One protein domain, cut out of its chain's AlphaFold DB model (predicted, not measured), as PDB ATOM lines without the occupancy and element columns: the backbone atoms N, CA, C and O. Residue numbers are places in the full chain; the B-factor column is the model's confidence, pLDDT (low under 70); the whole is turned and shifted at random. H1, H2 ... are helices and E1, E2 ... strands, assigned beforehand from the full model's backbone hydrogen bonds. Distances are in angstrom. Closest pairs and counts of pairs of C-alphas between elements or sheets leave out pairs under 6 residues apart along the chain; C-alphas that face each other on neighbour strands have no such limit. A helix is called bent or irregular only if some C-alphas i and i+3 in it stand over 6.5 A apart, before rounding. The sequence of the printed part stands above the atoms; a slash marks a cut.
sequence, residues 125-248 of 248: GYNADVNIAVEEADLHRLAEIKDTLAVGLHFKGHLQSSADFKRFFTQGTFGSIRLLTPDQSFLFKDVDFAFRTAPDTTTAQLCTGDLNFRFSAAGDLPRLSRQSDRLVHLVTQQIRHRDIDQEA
ATOM      1  N   GLY A 125      13.047 -22.064  45.293       91.44
ATOM      2  CA  GLY A 125      13.771 -23.267  44.883       91.44
ATOM      3  C   GLY A 125      15.270 -23.004  44.788       91.44
ATOM      4  O   GLY A 125      15.769 -22.035  45.359       91.44
ATOM      5  N   TYR A 126      15.972 -23.871  44.072       94.25
ATOM      6  CA  TYR A 126      17.424 -23.858  43.953       94.25
ATOM      7  C   TYR A 126      17.793 -23.620  42.499       94.25
ATOM      8  O   TYR A 126      17.525 -24.481  41.672       94.25
ATOM      9  N   ASN A 127      18.407 -22.484  42.184       97.31
ATOM     10  CA  ASN A 127      19.024 -22.250  40.880       97.31
ATOM     11  C   ASN A 127      20.512 -22.015  41.092       97.31
ATOM     12  O   ASN A 127      20.865 -21.263  41.998       97.31
ATOM     13  N   ALA A 128      21.369 -22.647  40.297       97.94
ATOM     14  CA  ALA A 128      22.807 -22.493  40.417       97.94
ATOM     15  C   ALA A 128      23.515 -22.590  39.065       97.94
ATOM     16  O   ALA A 128      23.258 -23.509  38.291       97.94
ATOM     17  N   ASP A 129      24.451 -21.678  38.839       98.56
ATOM     18  CA  ASP A 129      25.446 -21.744  37.778       98.56
ATOM     19  C   ASP A 129      26.775 -22.196  38.376       98.56
ATOM     20  O   ASP A 129      27.222 -21.686  39.408       98.56
ATOM     21  N   VAL A 130      27.403 -23.172  37.737       98.44
ATOM     22  CA  VAL A 130      28.621 -23.831  38.200       98.44
ATOM     23  C   VAL A 130      29.679 -23.703  37.115       98.44
ATOM     24  O   VAL A 130      29.417 -24.009  35.953       98.44
ATOM     25  N   ASN A 131      30.880 -23.280  37.493       98.56
ATOM     26  CA  ASN A 131      32.039 -23.233  36.611       98.56
ATOM     27  C   ASN A 131      33.245 -23.822  37.343       98.56
ATOM     28  O   ASN A 131      33.591 -23.368  38.433       98.56
ATOM     29  N   ILE A 132      33.860 -24.849  36.768       98.44
ATOM     30  CA  ILE A 132      34.958 -25.599  37.378       98.44
ATOM     31  C   ILE A 132      36.049 -25.793  36.334       98.44
ATOM     32  O   ILE A 132      35.790 -26.284  35.238       98.44
ATOM     33  N   ALA A 133      37.275 -25.456  36.700       98.38
ATOM     34  CA  ALA A 133      38.480 -25.825  35.988       98.38
ATOM     35  C   ALA A 133      39.190 -26.937  36.749       98.38
ATOM     36  O   ALA A 133      39.649 -26.742  37.873       98.38
ATOM     37  N   VAL A 134      39.260 -28.110  36.133       97.62
ATOM     38  CA  VAL A 134      40.067 -29.237  36.582       97.62
ATOM     39  C   VAL A 134      41.321 -29.234  35.728       97.62
ATOM     40  O   VAL A 134      41.273 -29.526  34.536       97.62
ATOM     41  N   GLU A 135      42.445 -28.876  36.330       95.56
ATOM     42  CA  GLU A 135      43.739 -28.952  35.656       95.56
ATOM     43  C   GLU A 135      44.198 -30.406  35.574       95.56
ATOM     44  O   GLU A 135      44.671 -30.857  34.533       95.56
ATOM     45  N   GLU A 136      44.022 -31.139  36.674       94.75
ATOM     46  CA  GLU A 136      44.487 -32.512  36.808       94.75
ATOM     47  C   GLU A 136      43.653 -33.251  37.858       94.75
ATOM     48  O   GLU A 136      43.556 -32.821  39.009       94.75
ATOM     49  N   ALA A 137      43.066 -34.377  37.473       93.94
ATOM     50  CA  ALA A 137      42.447 -35.345  38.364       93.94
ATOM     51  C   ALA A 137      43.083 -36.716  38.117       93.94
ATOM     52  O   ALA A 137      42.991 -37.238  37.007       93.94
ATOM     53  N   ASP A 138      43.729 -37.288  39.133       91.38
ATOM     54  CA  ASP A 138      44.443 -38.569  39.040       91.38
ATOM     55  C   ASP A 138      43.432 -39.733  39.048       91.38
ATOM     56  O   ASP A 138      42.921 -40.136  40.100       91.38
ATOM     57  N   LEU A 139      43.114 -40.268  37.863       87.81
ATOM     58  CA  LEU A 139      42.140 -41.349  37.704       87.81
ATOM     59  C   LEU A 139      42.652 -42.691  38.219       87.81
ATOM     60  O   LEU A 139      41.850 -43.517  38.656       87.81
ATOM     61  N   HIS A 140      43.966 -42.905  38.224       85.25
ATOM     62  CA  HIS A 140      44.551 -44.100  38.825       85.25
ATOM     63  C   HIS A 140      44.237 -44.137  40.330       85.25
ATOM     64  O   HIS A 140      43.783 -45.153  40.858       85.25
ATOM     65  N   ARG A 141      44.381 -43.005  41.032       84.50
ATOM     66  CA  ARG A 141      44.014 -42.899  42.455       84.50
ATOM     67  C   ARG A 141      42.505 -42.866  42.687       84.50
ATOM     68  O   ARG A 141      42.057 -43.435  43.682       84.50
ATOM     69  N   LEU A 142      41.738 -42.200  41.819       84.38
ATOM     70  CA  LEU A 142      40.284 -42.023  41.969       84.38
ATOM     71  C   LEU A 142      39.476 -43.287  41.650       84.38
ATOM     72  O   LEU A 142      38.519 -43.584  42.357       84.38
ATOM     73  N   ALA A 143      39.844 -44.004  40.589       82.62
ATOM     74  CA  ALA A 143      39.032 -45.067  39.998       82.62
ATOM     75  C   ALA A 143      39.789 -46.394  39.811       82.62
ATOM     76  O   ALA A 143      39.246 -47.310  39.203       82.62
ATOM     77  N   GLU A 144      41.020 -46.512  40.329       80.19
ATOM     78  CA  GLU A 144      41.864 -47.716  40.202       80.19
ATOM     79  C   GLU A 144      42.098 -48.148  38.744       80.19
ATOM     80  O   GLU A 144      42.337 -49.321  38.449       80.19
ATOM     81  N   ILE A 145      42.034 -47.192  37.815       78.38
ATOM     82  CA  ILE A 145      42.297 -47.445  36.401       78.38
ATOM     83  C   ILE A 145      43.792 -47.730  36.247       78.38
ATOM     84  O   ILE A 145      44.628 -46.932  36.672       78.38
ATOM     85  N   LYS A 146      44.114 -48.897  35.678       66.12
ATOM     86  CA  LYS A 146      45.489 -49.288  35.350       66.12
ATOM     87  C   LYS A 146      46.022 -48.383  34.241       66.12
ATOM     88  O   LYS A 146      45.257 -47.969  33.378       66.12
ATOM     89  N   ASP A 147      47.325 -48.126  34.293       69.75
ATOM     90  CA  ASP A 147      48.051 -47.148  33.478       69.75
ATOM     91  C   ASP A 147      47.738 -45.712  33.917       69.75
ATOM     92  O   ASP A 147      46.594 -45.271  33.941       69.75
ATOM     93  N   THR A 148      48.763 -44.998  34.388       60.88
ATOM     94  CA  THR A 148      48.624 -43.687  35.035       60.88
ATOM     95  C   THR A 148      47.944 -42.690  34.099       60.88
ATOM     96  O   THR A 148      48.568 -42.169  33.176       60.88
ATOM     97  N   LEU A 149      46.668 -42.418  34.360       83.38
ATOM     98  CA  LEU A 149      45.856 -41.476  33.603       83.38
ATOM     99  C   LEU A 149      45.428 -40.345  34.528       83.38
ATOM    100  O   LEU A 149      44.818 -40.580  35.573       83.38
ATOM    101  N   ALA A 150      45.726 -39.116  34.129       88.25
ATOM    102  CA  ALA A 150      45.094 -37.941  34.704       88.25
ATOM    103  C   ALA A 150      44.144 -37.308  33.686       88.25
ATOM    104  O   ALA A 150      44.341 -37.416  32.477       88.25
ATOM    105  N   VAL A 151      43.096 -36.647  34.170       92.88
ATOM    106  CA  VAL A 151      42.157 -35.905  33.322       92.88
ATOM    107  C   VAL A 151      42.143 -34.437  33.705       92.88
ATOM    108  O   VAL A 151      42.022 -34.098  34.880       92.88
ATOM    109  N   GLY A 152      42.233 -33.573  32.698       95.12
ATOM    110  CA  GLY A 152      41.920 -32.152  32.808       95.12
ATOM    111  C   GLY A 152      40.636 -31.842  32.043       95.12
ATOM    112  O   GLY A 152      40.395 -32.416  30.985       95.12
ATOM    113  N   LEU A 153      39.792 -30.955  32.564       96.81
ATOM    114  CA  LEU A 153      38.570 -30.511  31.892       96.81
ATOM    115  C   LEU A 153      38.084 -29.168  32.437       96.81
ATOM    116  O   LEU A 153      38.380 -28.781  33.567       96.81
ATOM    117  N   HIS A 154      37.273 -28.481  31.646       97.88
ATOM    118  CA  HIS A 154      36.438 -27.381  32.105       97.88
ATOM    119  C   HIS A 154      34.991 -27.850  32.155       97.88
ATOM    120  O   HIS A 154      34.475 -28.386  31.181       97.88
ATOM    121  N   PHE A 155      34.318 -27.622  33.270       97.88
ATOM    122  CA  PHE A 155      32.895 -27.868  33.409       97.88
ATOM    123  C   PHE A 155      32.164 -26.545  33.575       97.88
ATOM    124  O   PHE A 155      32.504 -25.750  34.451       97.88
ATOM    125  N   LYS A 156      31.132 -26.331  32.763       98.44
ATOM    126  CA  LYS A 156      30.155 -25.260  32.957       98.44
ATOM    127  C   LYS A 156      28.774 -25.871  32.975       98.44
ATOM    128  O   LYS A 156      28.438 -26.635  32.078       98.44
ATOM    129  N   GLY A 157      27.969 -25.528  33.967       98.00
ATOM    130  CA  GLY A 157      26.643 -26.100  34.099       98.00
ATOM    131  C   GLY A 157      25.659 -25.172  34.775       98.00
ATOM    132  O   GLY A 157      26.030 -24.288  35.541       98.00
ATOM    133  N   HIS A 158      24.393 -25.422  34.488       98.44
ATOM    134  CA  HIS A 158      23.252 -24.804  35.121       98.44
ATOM    135  C   HIS A 158      22.416 -25.887  35.799       98.44
ATOM    136  O   HIS A 158      22.236 -26.984  35.260       98.44
ATOM    137  N   LEU A 159      21.894 -25.583  36.977       96.50
ATOM    138  CA  LEU A 159      21.085 -26.480  37.786       96.50
ATOM    139  C   LEU A 159      19.878 -25.728  38.329       96.50
ATOM    140  O   LEU A 159      20.009 -24.622  38.843       96.50
ATOM    141  N   GLN A 160      18.711 -26.353  38.239       97.19
ATOM    142  CA  GLN A 160      17.457 -25.856  38.781       97.19
ATOM    143  C   GLN A 160      16.736 -26.972  39.524       97.19
ATOM    144  O   GLN A 160      16.648 -28.103  39.043       97.19
ATOM    145  N   SER A 161      16.157 -26.657  40.672       95.62
ATOM    146  CA  SER A 161      15.297 -27.578  41.397       95.62
ATOM    147  C   SER A 161      14.185 -26.852  42.139       95.62
ATOM    148  O   SER A 161      14.368 -25.746  42.651       95.62
ATOM    149  N   SER A 162      13.013 -27.482  42.214       93.88
ATOM    150  CA  SER A 162      11.950 -27.025  43.105       93.88
ATOM    151  C   SER A 162      12.366 -27.195  44.570       93.88
ATOM    152  O   SER A 162      13.187 -28.041  44.909       93.88
ATOM    153  N   ALA A 163      11.775 -26.405  45.470       90.31
ATOM    154  CA  ALA A 163      12.092 -26.484  46.899       90.31
ATOM    155  C   ALA A 163      11.796 -27.870  47.514       90.31
ATOM    156  O   ALA A 163      12.437 -28.258  48.487       90.31
ATOM    157  N   ASP A 164      10.849 -28.614  46.935       90.94
ATOM    158  CA  ASP A 164      10.485 -29.981  47.324       90.94
ATOM    159  C   ASP A 164      11.274 -31.072  46.575       90.94
ATOM    160  O   ASP A 164      10.970 -32.253  46.736       90.94
ATOM    161  N   PHE A 165      12.246 -30.689  45.737       88.25
ATOM    162  CA  PHE A 165      13.095 -31.562  44.914       88.25
ATOM    163  C   PHE A 165      12.354 -32.511  43.959       88.25
ATOM    164  O   PHE A 165      12.967 -33.390  43.355       88.25
ATOM    165  N   LYS A 166      11.043 -32.335  43.764       89.88
ATOM    166  CA  LYS A 166      10.265 -33.157  42.825       89.88
ATOM    167  C   LYS A 166      10.551 -32.823  41.371       89.88
ATOM    168  O   LYS A 166      10.297 -33.646  40.497       89.88
ATOM    169  N   ARG A 167      11.017 -31.604  41.102       93.12
ATOM    170  CA  ARG A 167      11.458 -31.165  39.782       93.12
ATOM    171  C   ARG A 167      12.924 -30.807  39.856       93.12
ATOM    172  O   ARG A 167      13.344 -30.050  40.735       93.12
ATOM    173  N   PHE A 168      13.680 -31.339  38.916       93.44
ATOM    174  CA  PHE A 168      15.102 -31.101  38.806       93.44
ATOM    175  C   PHE A 168      15.485 -31.013  37.337       93.44
ATOM    176  O   PHE A 168      15.048 -31.813  36.509       93.44
ATOM    177  N   PHE A 169      16.296 -30.022  37.013       95.88
ATOM    178  CA  PHE A 169      16.859 -29.820  35.697       95.88
ATOM    179  C   PHE A 169      18.329 -29.472  35.852       95.88
ATOM    180  O   PHE A 169      18.698 -28.647  36.682       95.88
ATOM    181  N   THR A 170      19.166 -30.079  35.032       96.69
ATOM    182  CA  THR A 170      20.554 -29.684  34.898       96.69
ATOM    183  C   THR A 170      20.964 -29.775  33.444       96.69
ATOM    184  O   THR A 170      20.483 -30.627  32.702       96.69
ATOM    185  N   GLN A 171      21.837 -28.878  33.030       97.94
ATOM    186  CA  GLN A 171      22.481 -28.929  31.732       97.94
ATOM    187  C   GLN A 171      23.886 -28.382  31.864       97.94
ATOM    188  O   GLN A 171      24.169 -27.614  32.786       97.94
ATOM    189  N   GLY A 172      24.752 -28.725  30.933       97.75
ATOM    190  CA  GLY A 172      26.091 -28.183  30.925       97.75
ATOM    191  C   GLY A 172      26.962 -28.806  29.864       97.75
ATOM    192  O   GLY A 172      26.520 -29.638  29.076       97.75
ATOM    193  N   THR A 173      28.219 -28.402  29.909       98.00
ATOM    194  CA  THR A 173      29.251 -28.792  28.967       98.00
ATOM    195  C   THR A 173      30.492 -29.178  29.750       98.00
ATOM    196  O   THR A 173      30.967 -28.420  30.604       98.00
ATOM    197  N   PHE A 174      31.032 -30.347  29.435       96.56
ATOM    198  CA  PHE A 174      32.418 -30.690  29.706       96.56
ATOM    199  C   PHE A 174      33.217 -30.306  28.470       96.56
ATOM    200  O   PHE A 174      33.042 -30.901  27.411       96.56
ATOM    201  N   GLY A 175      34.055 -29.286  28.589       95.81
ATOM    202  CA  GLY A 175      34.866 -28.789  27.493       95.81
ATOM    203  C   GLY A 175      36.350 -28.867  27.787       95.81
ATOM    204  O   GLY A 175      36.766 -29.067  28.931       95.81
ATOM    205  N   SER A 176      37.167 -28.673  26.751       94.12
ATOM    206  CA  SER A 176      38.633 -28.731  26.882       94.12
ATOM    207  C   SER A 176      39.125 -30.028  27.542       94.12
ATOM    208  O   SER A 176      40.099 -29.993  28.294       94.12
ATOM    209  N   ILE A 177      38.431 -31.143  27.305       93.94
ATOM    210  CA  ILE A 177      38.717 -32.419  27.958       93.94
ATOM    211  C   ILE A 177      40.068 -32.928  27.456       93.94
ATOM    212  O   ILE A 177      40.287 -33.056  26.248       93.94
ATOM    213  N   ARG A 178      40.974 -33.211  28.390       93.19
ATOM    214  CA  ARG A 178      42.315 -33.725  28.118       93.19
ATOM    215  C   ARG A 178      42.546 -34.987  28.915       93.19
ATOM    216  O   ARG A 178      42.341 -34.994  30.127       93.19
ATOM    217  N   LEU A 179      43.025 -36.016  28.237       90.62
ATOM    218  CA  LEU A 179      43.573 -37.203  28.870       90.62
ATOM    219  C   LEU A 179      45.094 -37.084  28.869       90.62
ATOM    220  O   LEU A 179      45.710 -36.909  27.819       90.62
ATOM    221  N   LEU A 180      45.678 -37.151  30.055       87.12
ATOM    222  CA  LEU A 180      47.100 -36.998  30.307       87.12
ATOM    223  C   LEU A 180      47.669 -38.383  30.626       87.12
ATOM    224  O   LEU A 180      47.290 -38.999  31.622       87.12
ATOM    225  N   THR A 181      48.571 -38.858  29.774       86.25
ATOM    226  CA  THR A 181      49.427 -40.032  30.013       86.25
ATOM    227  C   THR A 181      50.853 -39.553  30.322       86.25
ATOM    228  O   THR A 181      51.143 -38.374  30.096       86.25
ATOM    229  N   PRO A 182      51.769 -40.418  30.802       81.19
ATOM    230  CA  PRO A 182      53.161 -40.022  31.032       81.19
ATOM    231  C   PRO A 182      53.852 -39.436  29.792       81.19
ATOM    232  O   PRO A 182      54.628 -38.492  29.921       81.19
ATOM    233  N   ASP A 183      53.525 -39.952  28.603       84.69
ATOM    234  CA  ASP A 183      54.243 -39.627  27.366       84.69
ATOM    235  C   ASP A 183      53.452 -38.704  26.425       84.69
ATOM    236  O   ASP A 183      54.031 -38.068  25.543       84.69
ATOM    237  N   GLN A 184      52.121 -38.648  26.562       85.94
ATOM    238  CA  GLN A 184      51.228 -37.998  25.595       85.94
ATOM    239  C   GLN A 184      50.006 -37.333  26.246       85.94
ATOM    240  O   GLN A 184      49.519 -37.741  27.301       85.94
ATOM    241  N   SER A 185      49.471 -36.322  25.559       86.56
ATOM    242  CA  SER A 185      48.228 -35.627  25.902       86.56
ATOM    243  C   SER A 185      47.244 -35.763  24.744       86.56
ATOM    244  O   SER A 185      47.580 -35.424  23.608       86.56
ATOM    245  N   PHE A 186      46.031 -36.229  25.033       89.50
ATOM    246  CA  PHE A 186      44.964 -36.396  24.050       89.50
ATOM    247  C   PHE A 186      43.829 -35.419  24.333       89.50
ATOM    248  O   PHE A 186      43.344 -35.335  25.461       89.50
ATOM    249  N   LEU A 187      43.384 -34.702  23.302       91.06
ATOM    250  CA  LEU A 187      42.238 -33.799  23.377       91.06
ATOM    251  C   LEU A 187      40.976 -34.511  22.897       91.06
ATOM    252  O   LEU A 187      40.980 -35.147  21.844       91.06
ATOM    253  N   PHE A 188      39.890 -34.354  23.647       89.25
ATOM    254  CA  PHE A 188      38.579 -34.890  23.298       89.25
ATOM    255  C   PHE A 188      37.624 -33.764  22.918       89.25
ATOM    256  O   PHE A 188      37.780 -32.620  23.353       89.25
ATOM    257  N   LYS A 189      36.633 -34.101  22.087       92.25
ATOM    258  CA  LYS A 189      35.536 -33.186  21.765       92.25
ATOM    259  C   LYS A 189      34.749 -32.868  23.033       92.25
ATOM    260  O   LYS A 189      34.614 -33.716  23.916       92.25
ATOM    261  N   ASP A 190      34.194 -31.666  23.070       94.44
ATOM    262  CA  ASP A 190      33.307 -31.247  24.144       94.44
ATOM    263  C   ASP A 190      32.078 -32.173  24.224       94.44
ATOM    264  O   ASP A 190      31.629 -32.765  23.230       94.44
ATOM    265  N   VAL A 191      31.571 -32.326  25.442       95.31
ATOM    266  CA  VAL A 191      30.423 -33.168  25.765       95.31
ATOM    267  C   VAL A 191      29.370 -32.302  26.434       95.31
ATOM    268  O   VAL A 191      29.538 -31.875  27.578       95.31
ATOM    269  N   ASP A 192      28.269 -32.077  25.732       97.06
ATOM    270  CA  ASP A 192      27.093 -31.414  26.272       97.06
ATOM    271  C   ASP A 192      26.155 -32.444  26.885       97.06
ATOM    272  O   ASP A 192      25.925 -33.518  26.326       97.06
ATOM    273  N   PHE A 193      25.559 -32.104  28.018       95.62
ATOM    274  CA  PHE A 193      24.531 -32.921  28.640       95.62
ATOM    275  C   PHE A 193      23.343 -32.066  29.060       95.62
ATOM    276  O   PHE A 193      23.471 -30.894  29.416       95.62
ATOM    277  N   ALA A 194      22.174 -32.689  29.069       96.31
ATOM    278  CA  ALA A 194      20.987 -32.154  29.707       96.31
ATOM    279  C   ALA A 194      20.242 -33.296  30.388       96.31
ATOM    280  O   ALA A 194      20.049 -34.362  29.813       96.31
ATOM    281  N   PHE A 195      19.806 -33.076  31.616       94.00
ATOM    282  CA  PHE A 195      19.014 -34.019  32.382       94.00
ATOM    283  C   PHE A 195      17.849 -33.285  33.028       94.00
ATOM    284  O   PHE A 195      18.008 -32.219  33.623       94.00
ATOM    285  N   ARG A 196      16.656 -33.858  32.920       94.44
ATOM    286  CA  ARG A 196      15.441 -33.341  33.538       94.44
ATOM    287  C   ARG A 196      14.695 -34.488  34.180       94.44
ATOM    288  O   ARG A 196      14.504 -35.520  33.554       94.44
ATOM    289  N   THR A 197      14.209 -34.285  35.394       91.00
ATOM    290  CA  THR A 197      13.270 -35.204  36.030       91.00
ATOM    291  C   THR A 197      12.150 -34.426  36.705       91.00
ATOM    292  O   THR A 197      12.352 -33.356  37.291       91.00
ATOM    293  N   ALA A 198      10.949 -34.957  36.558       91.25
ATOM    294  CA  ALA A 198       9.704 -34.491  37.129       91.25
ATOM    295  C   ALA A 198       8.859 -35.728  37.507       91.25
ATOM    296  O   ALA A 198       9.174 -36.838  37.075       91.25
ATOM    297  N   PRO A 199       7.778 -35.577  38.298       89.69
ATOM    298  CA  PRO A 199       6.950 -36.708  38.738       89.69
ATOM    299  C   PRO A 199       6.405 -37.597  37.608       89.69
ATOM    300  O   PRO A 199       6.118 -38.777  37.819       89.69
ATOM    301  N   ASP A 200       6.228 -37.019  36.426       88.50
ATOM    302  CA  ASP A 200       5.626 -37.620  35.241       88.50
ATOM    303  C   ASP A 200       6.647 -38.066  34.191       88.50
ATOM    304  O   ASP A 200       6.376 -39.011  33.451       88.50
ATOM    305  N   THR A 201       7.810 -37.421  34.116       88.62
ATOM    306  CA  THR A 201       8.763 -37.603  33.020       88.62
ATOM    307  C   THR A 201      10.205 -37.422  33.470       88.62
ATOM    308  O   THR A 201      10.536 -36.534  34.257       88.62
ATOM    309  N   THR A 202      11.088 -38.237  32.905       90.38
ATOM    310  CA  THR A 202      12.534 -38.075  33.032       90.38
ATOM    311  C   THR A 202      13.169 -38.149  31.656       90.38
ATOM    312  O   THR A 202      12.931 -39.098  30.910       90.38
ATOM    313  N   THR A 203      13.992 -37.157  31.327       91.50
ATOM    314  CA  THR A 203      14.750 -37.102  30.080       91.50
ATOM    315  C   THR A 203      16.231 -36.904  30.358       91.50
ATOM    316  O   THR A 203      16.624 -36.206  31.294       91.50
ATOM    317  N   ALA A 204      17.062 -37.523  29.530       91.44
ATOM    318  CA  ALA A 204      18.496 -37.297  29.512       91.44
ATOM    319  C   ALA A 204      18.963 -37.157  28.065       91.44
ATOM    320  O   ALA A 204      18.473 -37.849  27.173       91.44
ATOM    321  N   GLN A 205      19.910 -36.265  27.834       92.31
ATOM    322  CA  GLN A 205      20.561 -36.072  26.555       92.31
ATOM    323  C   GLN A 205      22.058 -35.925  26.779       92.31
ATOM    324  O   GLN A 205      22.482 -35.280  27.737       92.31
ATOM    325  N   LEU A 206      22.832 -36.516  25.876       92.25
ATOM    326  CA  LEU A 206      24.277 -36.386  25.800       92.25
ATOM    327  C   LEU A 206      24.648 -36.150  24.334       92.25
ATOM    328  O   LEU A 206      24.278 -36.952  23.477       92.25
ATOM    329  N   CYS A 207      25.357 -35.068  24.046       90.56
ATOM    330  CA  CYS A 207      25.823 -34.732  22.705       90.56
ATOM    331  C   CYS A 207      27.341 -34.571  22.709       90.56
ATOM    332  O   CYS A 207      27.889 -33.890  23.571       90.56
ATOM    333  N   THR A 208      28.023 -35.163  21.733       92.19
ATOM    334  CA  THR A 208      29.455 -34.947  21.520       92.19
ATOM    335  C   THR A 208      29.797 -35.115  20.046       92.19
ATOM    336  O   THR A 208      29.623 -36.186  19.466       92.19
ATOM    337  N   GLY A 209      30.239 -34.033  19.404       85.56
ATOM    338  CA  GLY A 209      30.444 -34.008  17.957       85.56
ATOM    339  C   GLY A 209      29.184 -34.412  17.181       85.56
ATOM    340  O   GLY A 209      28.185 -33.703  17.185       85.56
ATOM    341  N   ASP A 210      29.264 -35.549  16.504       84.19
ATOM    342  CA  ASP A 210      28.221 -36.186  15.698       84.19
ATOM    343  C   ASP A 210      27.370 -37.205  16.480       84.19
ATOM    344  O   ASP A 210      26.321 -37.642  16.005       84.19
ATOM    345  N   LEU A 211      27.772 -37.548  17.705       83.88
ATOM    346  CA  LEU A 211      27.031 -38.452  18.575       83.88
ATOM    347  C   LEU A 211      25.970 -37.684  19.367       83.88
ATOM    348  O   LEU A 211      26.261 -36.697  20.041       83.88
ATOM    349  N   ASN A 212      24.733 -38.179  19.328       89.00
ATOM    350  CA  ASN A 212      23.612 -37.654  20.104       89.00
ATOM    351  C   ASN A 212      22.832 -38.818  20.717       89.00
ATOM    352  O   ASN A 212      22.128 -39.554  20.024       89.00
ATOM    353  N   PHE A 213      22.958 -38.974  22.027       87.19
ATOM    354  CA  PHE A 213      22.205 -39.933  22.815       87.19
ATOM    355  C   PHE A 213      21.037 -39.226  23.498       87.19
ATOM    356  O   PHE A 213      21.212 -38.188  24.138       87.19
ATOM    357  N   ARG A 214      19.839 -39.804  23.391       87.06
ATOM    358  CA  ARG A 214      18.631 -39.316  24.061       87.06
ATOM    359  C   ARG A 214      17.930 -40.461  24.770       87.06
ATOM    360  O   ARG A 214      17.713 -41.521  24.193       87.06
ATOM    361  N   PHE A 215      17.519 -40.197  25.998       85.44
ATOM    362  CA  PHE A 215      16.725 -41.084  26.828       85.44
ATOM    363  C   PHE A 215      15.478 -40.343  27.311       85.44
ATOM    364  O   PHE A 215      15.543 -39.169  27.681       85.44
ATOM    365  N   SER A 216      14.344 -41.039  27.319       86.75
ATOM    366  CA  SER A 216      13.086 -40.548  27.869       86.75
ATOM    367  C   SER A 216      12.340 -41.706  28.515       86.75
ATOM    368  O   SER A 216      12.230 -42.780  27.922       86.75
ATOM    369  N   ALA A 217      11.827 -41.487  29.719       83.56
ATOM    370  CA  ALA A 217      10.991 -42.443  30.421       83.56
ATOM    371  C   ALA A 217       9.873 -41.738  31.190       83.56
ATOM    372  O   ALA A 217      10.015 -40.596  31.635       83.56
ATOM    373  N   ALA A 218       8.756 -42.443  31.359       82.38
ATOM    374  CA  ALA A 218       7.671 -41.996  32.217       82.38
ATOM    375  C   ALA A 218       8.042 -42.201  33.697       82.38
ATOM    376  O   ALA A 218       8.525 -43.265  34.087       82.38
ATOM    377  N   GLY A 219       7.758 -41.200  34.524       73.88
ATOM    378  CA  GLY A 219       8.000 -41.200  35.964       73.88
ATOM    379  C   GLY A 219       9.288 -40.496  36.401       73.88
ATOM    380  O   GLY A 219      10.128 -40.093  35.595       73.88
ATOM    381  N   ASP A 220       9.412 -40.350  37.720       71.50
ATOM    382  CA  ASP A 220      10.525 -39.685  38.392       71.50
ATOM    383  C   ASP A 220      11.743 -40.596  38.614       71.50
ATOM    384  O   ASP A 220      11.687 -41.827  38.509       71.50
ATOM    385  N   LEU A 221      12.866 -39.974  38.975       65.06
ATOM    386  CA  LEU A 221      14.120 -40.667  39.268       65.06
ATOM    387  C   LEU A 221      13.986 -41.760  40.360       65.06
ATOM    388  O   LEU A 221      14.543 -42.840  40.169       65.06
ATOM    389  N   PRO A 222      13.219 -41.581  41.460       64.19
ATOM    390  CA  PRO A 222      12.964 -42.652  42.431       64.19
ATOM    391  C   PRO A 222      12.166 -43.848  41.891       64.19
ATOM    392  O   PRO A 222      12.358 -44.976  42.360       64.19
ATOM    393  N   ARG A 223      11.237 -43.650  40.949       61.50
ATOM    394  CA  ARG A 223      10.553 -44.763  40.264       61.50
ATOM    395  C   ARG A 223      11.497 -45.479  39.307       61.50
ATOM    396  O   ARG A 223      11.509 -46.707  39.307       61.50
ATOM    397  N   LEU A 224      12.332 -44.737  38.581       60.03
ATOM    398  CA  LEU A 224      13.342 -45.309  37.686       60.03
ATOM    399  C   LEU A 224      14.432 -46.072  38.441       60.03
ATOM    400  O   LEU A 224      14.812 -47.153  38.015       60.03
ATOM    401  N   SER A 225      14.883 -45.575  39.593       60.97
ATOM    402  CA  SER A 225      15.854 -46.265  40.451       60.97
ATOM    403  C   SER A 225      15.299 -47.582  41.002       60.97
ATOM    404  O   SER A 225      15.991 -48.596  40.973       60.97
ATOM    405  N   ARG A 226      14.021 -47.625  41.400       60.72
ATOM    406  CA  ARG A 226      13.344 -48.879  41.786       60.72
ATOM    407  C   ARG A 226      13.133 -49.849  40.619       60.72
ATOM    408  O   ARG A 226      12.875 -51.023  40.846       60.72
ATOM    409  N   GLN A 227      13.230 -49.361  39.388       56.12
ATOM    410  CA  GLN A 227      13.171 -50.151  38.158       56.12
ATOM    411  C   GLN A 227      14.551 -50.294  37.496       56.12
ATOM    412  O   GLN A 227      14.631 -50.771  36.364       56.12
ATOM    413  N   SER A 228      15.632 -49.894  38.178       51.47
ATOM    414  CA  SER A 228      16.982 -49.846  37.607       51.47
ATOM    415  C   SER A 228      17.463 -51.225  37.172       51.47
ATOM    416  O   SER A 228      18.037 -51.326  36.094       51.47
ATOM    417  N   ASP A 229      17.103 -52.287  37.897       55.88
ATOM    418  CA  ASP A 229      17.378 -53.668  37.486       55.88
ATOM    419  C   ASP A 229      16.756 -53.997  36.123       55.88
ATOM    420  O   ASP A 229      17.403 -54.603  35.271       55.88
ATOM    421  N   ARG A 230      15.524 -53.535  35.859       55.78
ATOM    422  CA  ARG A 230      14.867 -53.688  34.548       55.78
ATOM    423  C   ARG A 230      15.531 -52.836  33.474       55.78
ATOM    424  O   ARG A 230      15.685 -53.303  32.353       55.78
ATOM    425  N   LEU A 231      15.914 -51.602  33.794       49.44
ATOM    426  CA  LEU A 231      16.526 -50.682  32.835       49.44
ATOM    427  C   LEU A 231      17.941 -51.130  32.442       49.44
ATOM    428  O   LEU A 231      18.262 -51.151  31.257       49.44
ATOM    429  N   VAL A 232      18.749 -51.575  33.407       56.38
ATOM    430  CA  VAL A 232      20.062 -52.189  33.170       56.38
ATOM    431  C   VAL A 232      19.904 -53.476  32.367       56.38
ATOM    432  O   VAL A 232      20.647 -53.671  31.406       56.38
ATOM    433  N   HIS A 233      18.908 -54.316  32.671       53.97
ATOM    434  CA  HIS A 233      18.619 -55.506  31.866       53.97
ATOM    435  C   HIS A 233      18.258 -55.176  30.414       53.97
ATOM    436  O   HIS A 233      18.781 -55.822  29.506       53.97
ATOM    437  N   LEU A 234      17.413 -54.168  30.181       50.81
ATOM    438  CA  LEU A 234      16.982 -53.758  28.841       50.81
ATOM    439  C   LEU A 234      18.118 -53.110  28.036       50.81
ATOM    440  O   LEU A 234      18.301 -53.442  26.867       50.81
ATOM    441  N   VAL A 235      18.917 -52.236  28.658       53.50
ATOM    442  CA  VAL A 235      20.093 -51.613  28.021       53.50
ATOM    443  C   VAL A 235      21.161 -52.665  27.709       53.50
ATOM    444  O   VAL A 235      21.686 -52.696  26.601       53.50
ATOM    445  N   THR A 236      21.426 -53.590  28.637       53.03
ATOM    446  CA  THR A 236      22.376 -54.696  28.424       53.03
ATOM    447  C   THR A 236      21.892 -55.646  27.329       53.03
ATOM    448  O   THR A 236      22.696 -56.106  26.522       53.03
ATOM    449  N   GLN A 237      20.586 -55.924  27.254       58.69
ATOM    450  CA  GLN A 237      20.016 -56.713  26.160       58.69
ATOM    451  C   GLN A 237      20.142 -56.008  24.808       58.69
ATOM    452  O   GLN A 237      20.497 -56.669  23.837       58.69
ATOM    453  N   GLN A 238      19.895 -54.697  24.733       46.62
ATOM    454  CA  GLN A 238      20.018 -53.952  23.475       46.62
ATOM    455  C   GLN A 238      21.466 -53.788  23.009       46.62
ATOM    456  O   GLN A 238      21.712 -53.853  21.810       46.62
ATOM    457  N   ILE A 239      22.425 -53.629  23.928       53.03
ATOM    458  CA  ILE A 239      23.855 -53.609  23.586       53.03
ATOM    459  C   ILE A 239      24.279 -54.984  23.050       53.03
ATOM    460  O   ILE A 239      24.882 -55.063  21.986       53.03
ATOM    461  N   ARG A 240      23.861 -56.076  23.705       53.06
ATOM    462  CA  ARG A 240      24.143 -57.441  23.225       53.06
ATOM    463  C   ARG A 240      23.468 -57.775  21.895       53.06
ATOM    464  O   ARG A 240      24.039 -58.521  21.122       53.06
ATOM    465  N   HIS A 241      22.273 -57.252  21.624       50.88
ATOM    466  CA  HIS A 241      21.608 -57.466  20.332       50.88
ATOM    467  C   HIS A 241      22.168 -56.591  19.203       50.88
ATOM    468  O   HIS A 241      21.944 -56.921  18.048       50.88
ATOM    469  N   ARG A 242      22.898 -55.503  19.495       47.41
ATOM    470  CA  ARG A 242      23.563 -54.696  18.455       47.41
ATOM    471  C   ARG A 242      24.979 -55.157  18.116       47.41
ATOM    472  O   ARG A 242      25.397 -54.921  16.992       47.41
ATOM    473  N   ASP A 243      25.670 -55.842  19.028       44.12
ATOM    474  CA  ASP A 243      26.979 -56.465  18.747       44.12
ATOM    475  C   ASP A 243      26.875 -57.841  18.052       44.12
ATOM    476  O   ASP A 243      27.893 -58.369  17.618       44.12
ATOM    477  N   ILE A 244      25.677 -58.433  17.921       40.50
ATOM    478  CA  ILE A 244      25.488 -59.754  17.276       40.50
ATOM    479  C   ILE A 244      25.013 -59.646  15.809       40.50
ATOM    480  O   ILE A 244      25.151 -60.605  15.063       40.50
ATOM    481  N   ASP A 245      24.590 -58.467  15.334       41.75
ATOM    482  CA  ASP A 245      24.340 -58.217  13.895       41.75
ATOM    483  C   ASP A 245      25.589 -57.679  13.156       41.75
ATOM    484  O   ASP A 245      25.497 -56.997  12.134       41.75
ATOM    485  N   GLN A 246      26.783 -57.988  13.673       36.06
ATOM    486  CA  GLN A 246      28.032 -57.936  12.913       36.06
ATOM    487  C   GLN A 246      28.685 -59.323  12.891       36.06
ATOM    488  O   GLN A 246      29.782 -59.522  13.408       36.06
ATOM    489  N   GLU A 247      28.008 -60.292  12.272       33.16
ATOM    490  CA  GLU A 247      28.682 -61.458  11.698       33.16
ATOM    491  C   GLU A 247      28.896 -61.241  10.190       33.16
ATOM    492  O   GLU A 247      27.933 -61.031   9.458       33.16
ATOM    493  N   ALA A 248      30.182 -61.282   9.807       35.53
ATOM    494  CA  ALA A 248      30.794 -61.647   8.516       35.53
ATOM    495  C   ALA A 248      30.222 -61.088   7.195       35.53
ATOM    496  O   ALA A 248      29.157 -61.544   6.727       35.53
TER     497      ALA A 248
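Overview. This is residues 125 to 248 of the 248 residues of an uncharacterized protein of Alloprevotella sp (UniProt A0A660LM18). The main picture is a twisted wall of antiparallel strands, in which the long, bent E1, E2 and E3 stand side by side and the shorter E5, E6 and E7 carry the wall on from E3, with little E4 beside the last residues of E3. No helix covers this wall: H1 and H2 only graze it, and residues 225 to 248, with H3, stick out as a free arm. The printed part has 124 residues with seven named strands and three named helices, in the order E1 H1 E2 E3 E4 E5 E6 E7 H2 H3, and the class is mixed, helices and strands. The seven strands form one branched antiparallel sheet, with the neighbour pairs E1 and E2, E2 and E3, E3 and E4, E3 and E5, E5 and E6, and E6 and E7. The whole is loose, with a radius of gyration of the C-alphas of 17.9 A and spans of 49 by 49 by 29 A.

Along the chain. Find C-alpha 126 at (17.424, -23.858, 43.953); from there E1 runs over residues 126 to 138, 31.2 A long, and bends by 82 degrees at residue 135. H1 follows at once, residues 139 to 143. E2, residues 150 to 161, runs 32.2 A and bends by 60 degrees at residue 154. Look for C-alpha 168 at (15.102, -31.101, 38.806), where E3 begins; it runs to residue 180, 33.6 A, and bends by 61 degrees at residue 176. E4 is residues 185 to 187. E5, residues 191 to 197, measures 20.1 A; E6, residues 201 to 208, 23.8 A; E7, residues 211 to 218, 23.9 A. Then come H2, residues 221 to 226, and H3, residues 228 to 242, which is 20.8 A long and ends at C-alpha 242 (23.563, -54.696, 18.455).

Arrangement. Begin at edge strand E1, antiparallel to E2 at 172 degrees, where N 130 and O 157 are 2.8 A apart, within hydrogen-bond range. On the other side of E2 is E3, at 171 degrees, with N 158 and O 171 at 2.8 A. E3 has three neighbours: E2 is on one side, while E4 beside residues 177 to 180 and E5 beside residues 168 to 174 are on the other side. Between E3 and E4 look at N 179 and O 186, 2.9 A; between E3 and E5 at N 170 and O 195, 2.8 A. E5 and E6 form a hairpin, with N 194 and O 205 at 2.9 A, and E6 and edge strand E7 form another, with N 204 and O 215 at 2.9 A. E2 E3 E4 is a meander, each strand the antiparallel neighbour of the one before, and so is E5 E6 E7. H1 only grazes the sheet with residues 139 to 142; the C-alphas of Leu 139 and Ala 150 are its closest to E2, 5.4 A apart. H2 only grazes it with residues 221 to 224; its closest C-alphas to E5 are Leu 221 and Thr 197, 6.4 A apart. H3 is not on the sheet. H2 and H3 are close but not clearly touching, about perpendicular at 85 degrees, with the closest C-alphas, Leu 224 and Leu 231, 7.9 A apart. In H1, H2 and H3 every O i to N i+4 pair is within hydrogen-bond range.

Size, cuts and confidence. The two C-alphas farthest apart are those of Gly 125 and Ala 248, the chain's last residue, at 55.5 A. Without the free residues 225 to 248, the body of 100 residues spans 49 by 27 by 25 A. The printed part has no cut, and no link between named elements is long. The mean pLDDT of the printed part is 81.7; look for values under 70 at residues 146 to 148 and 221 to 248.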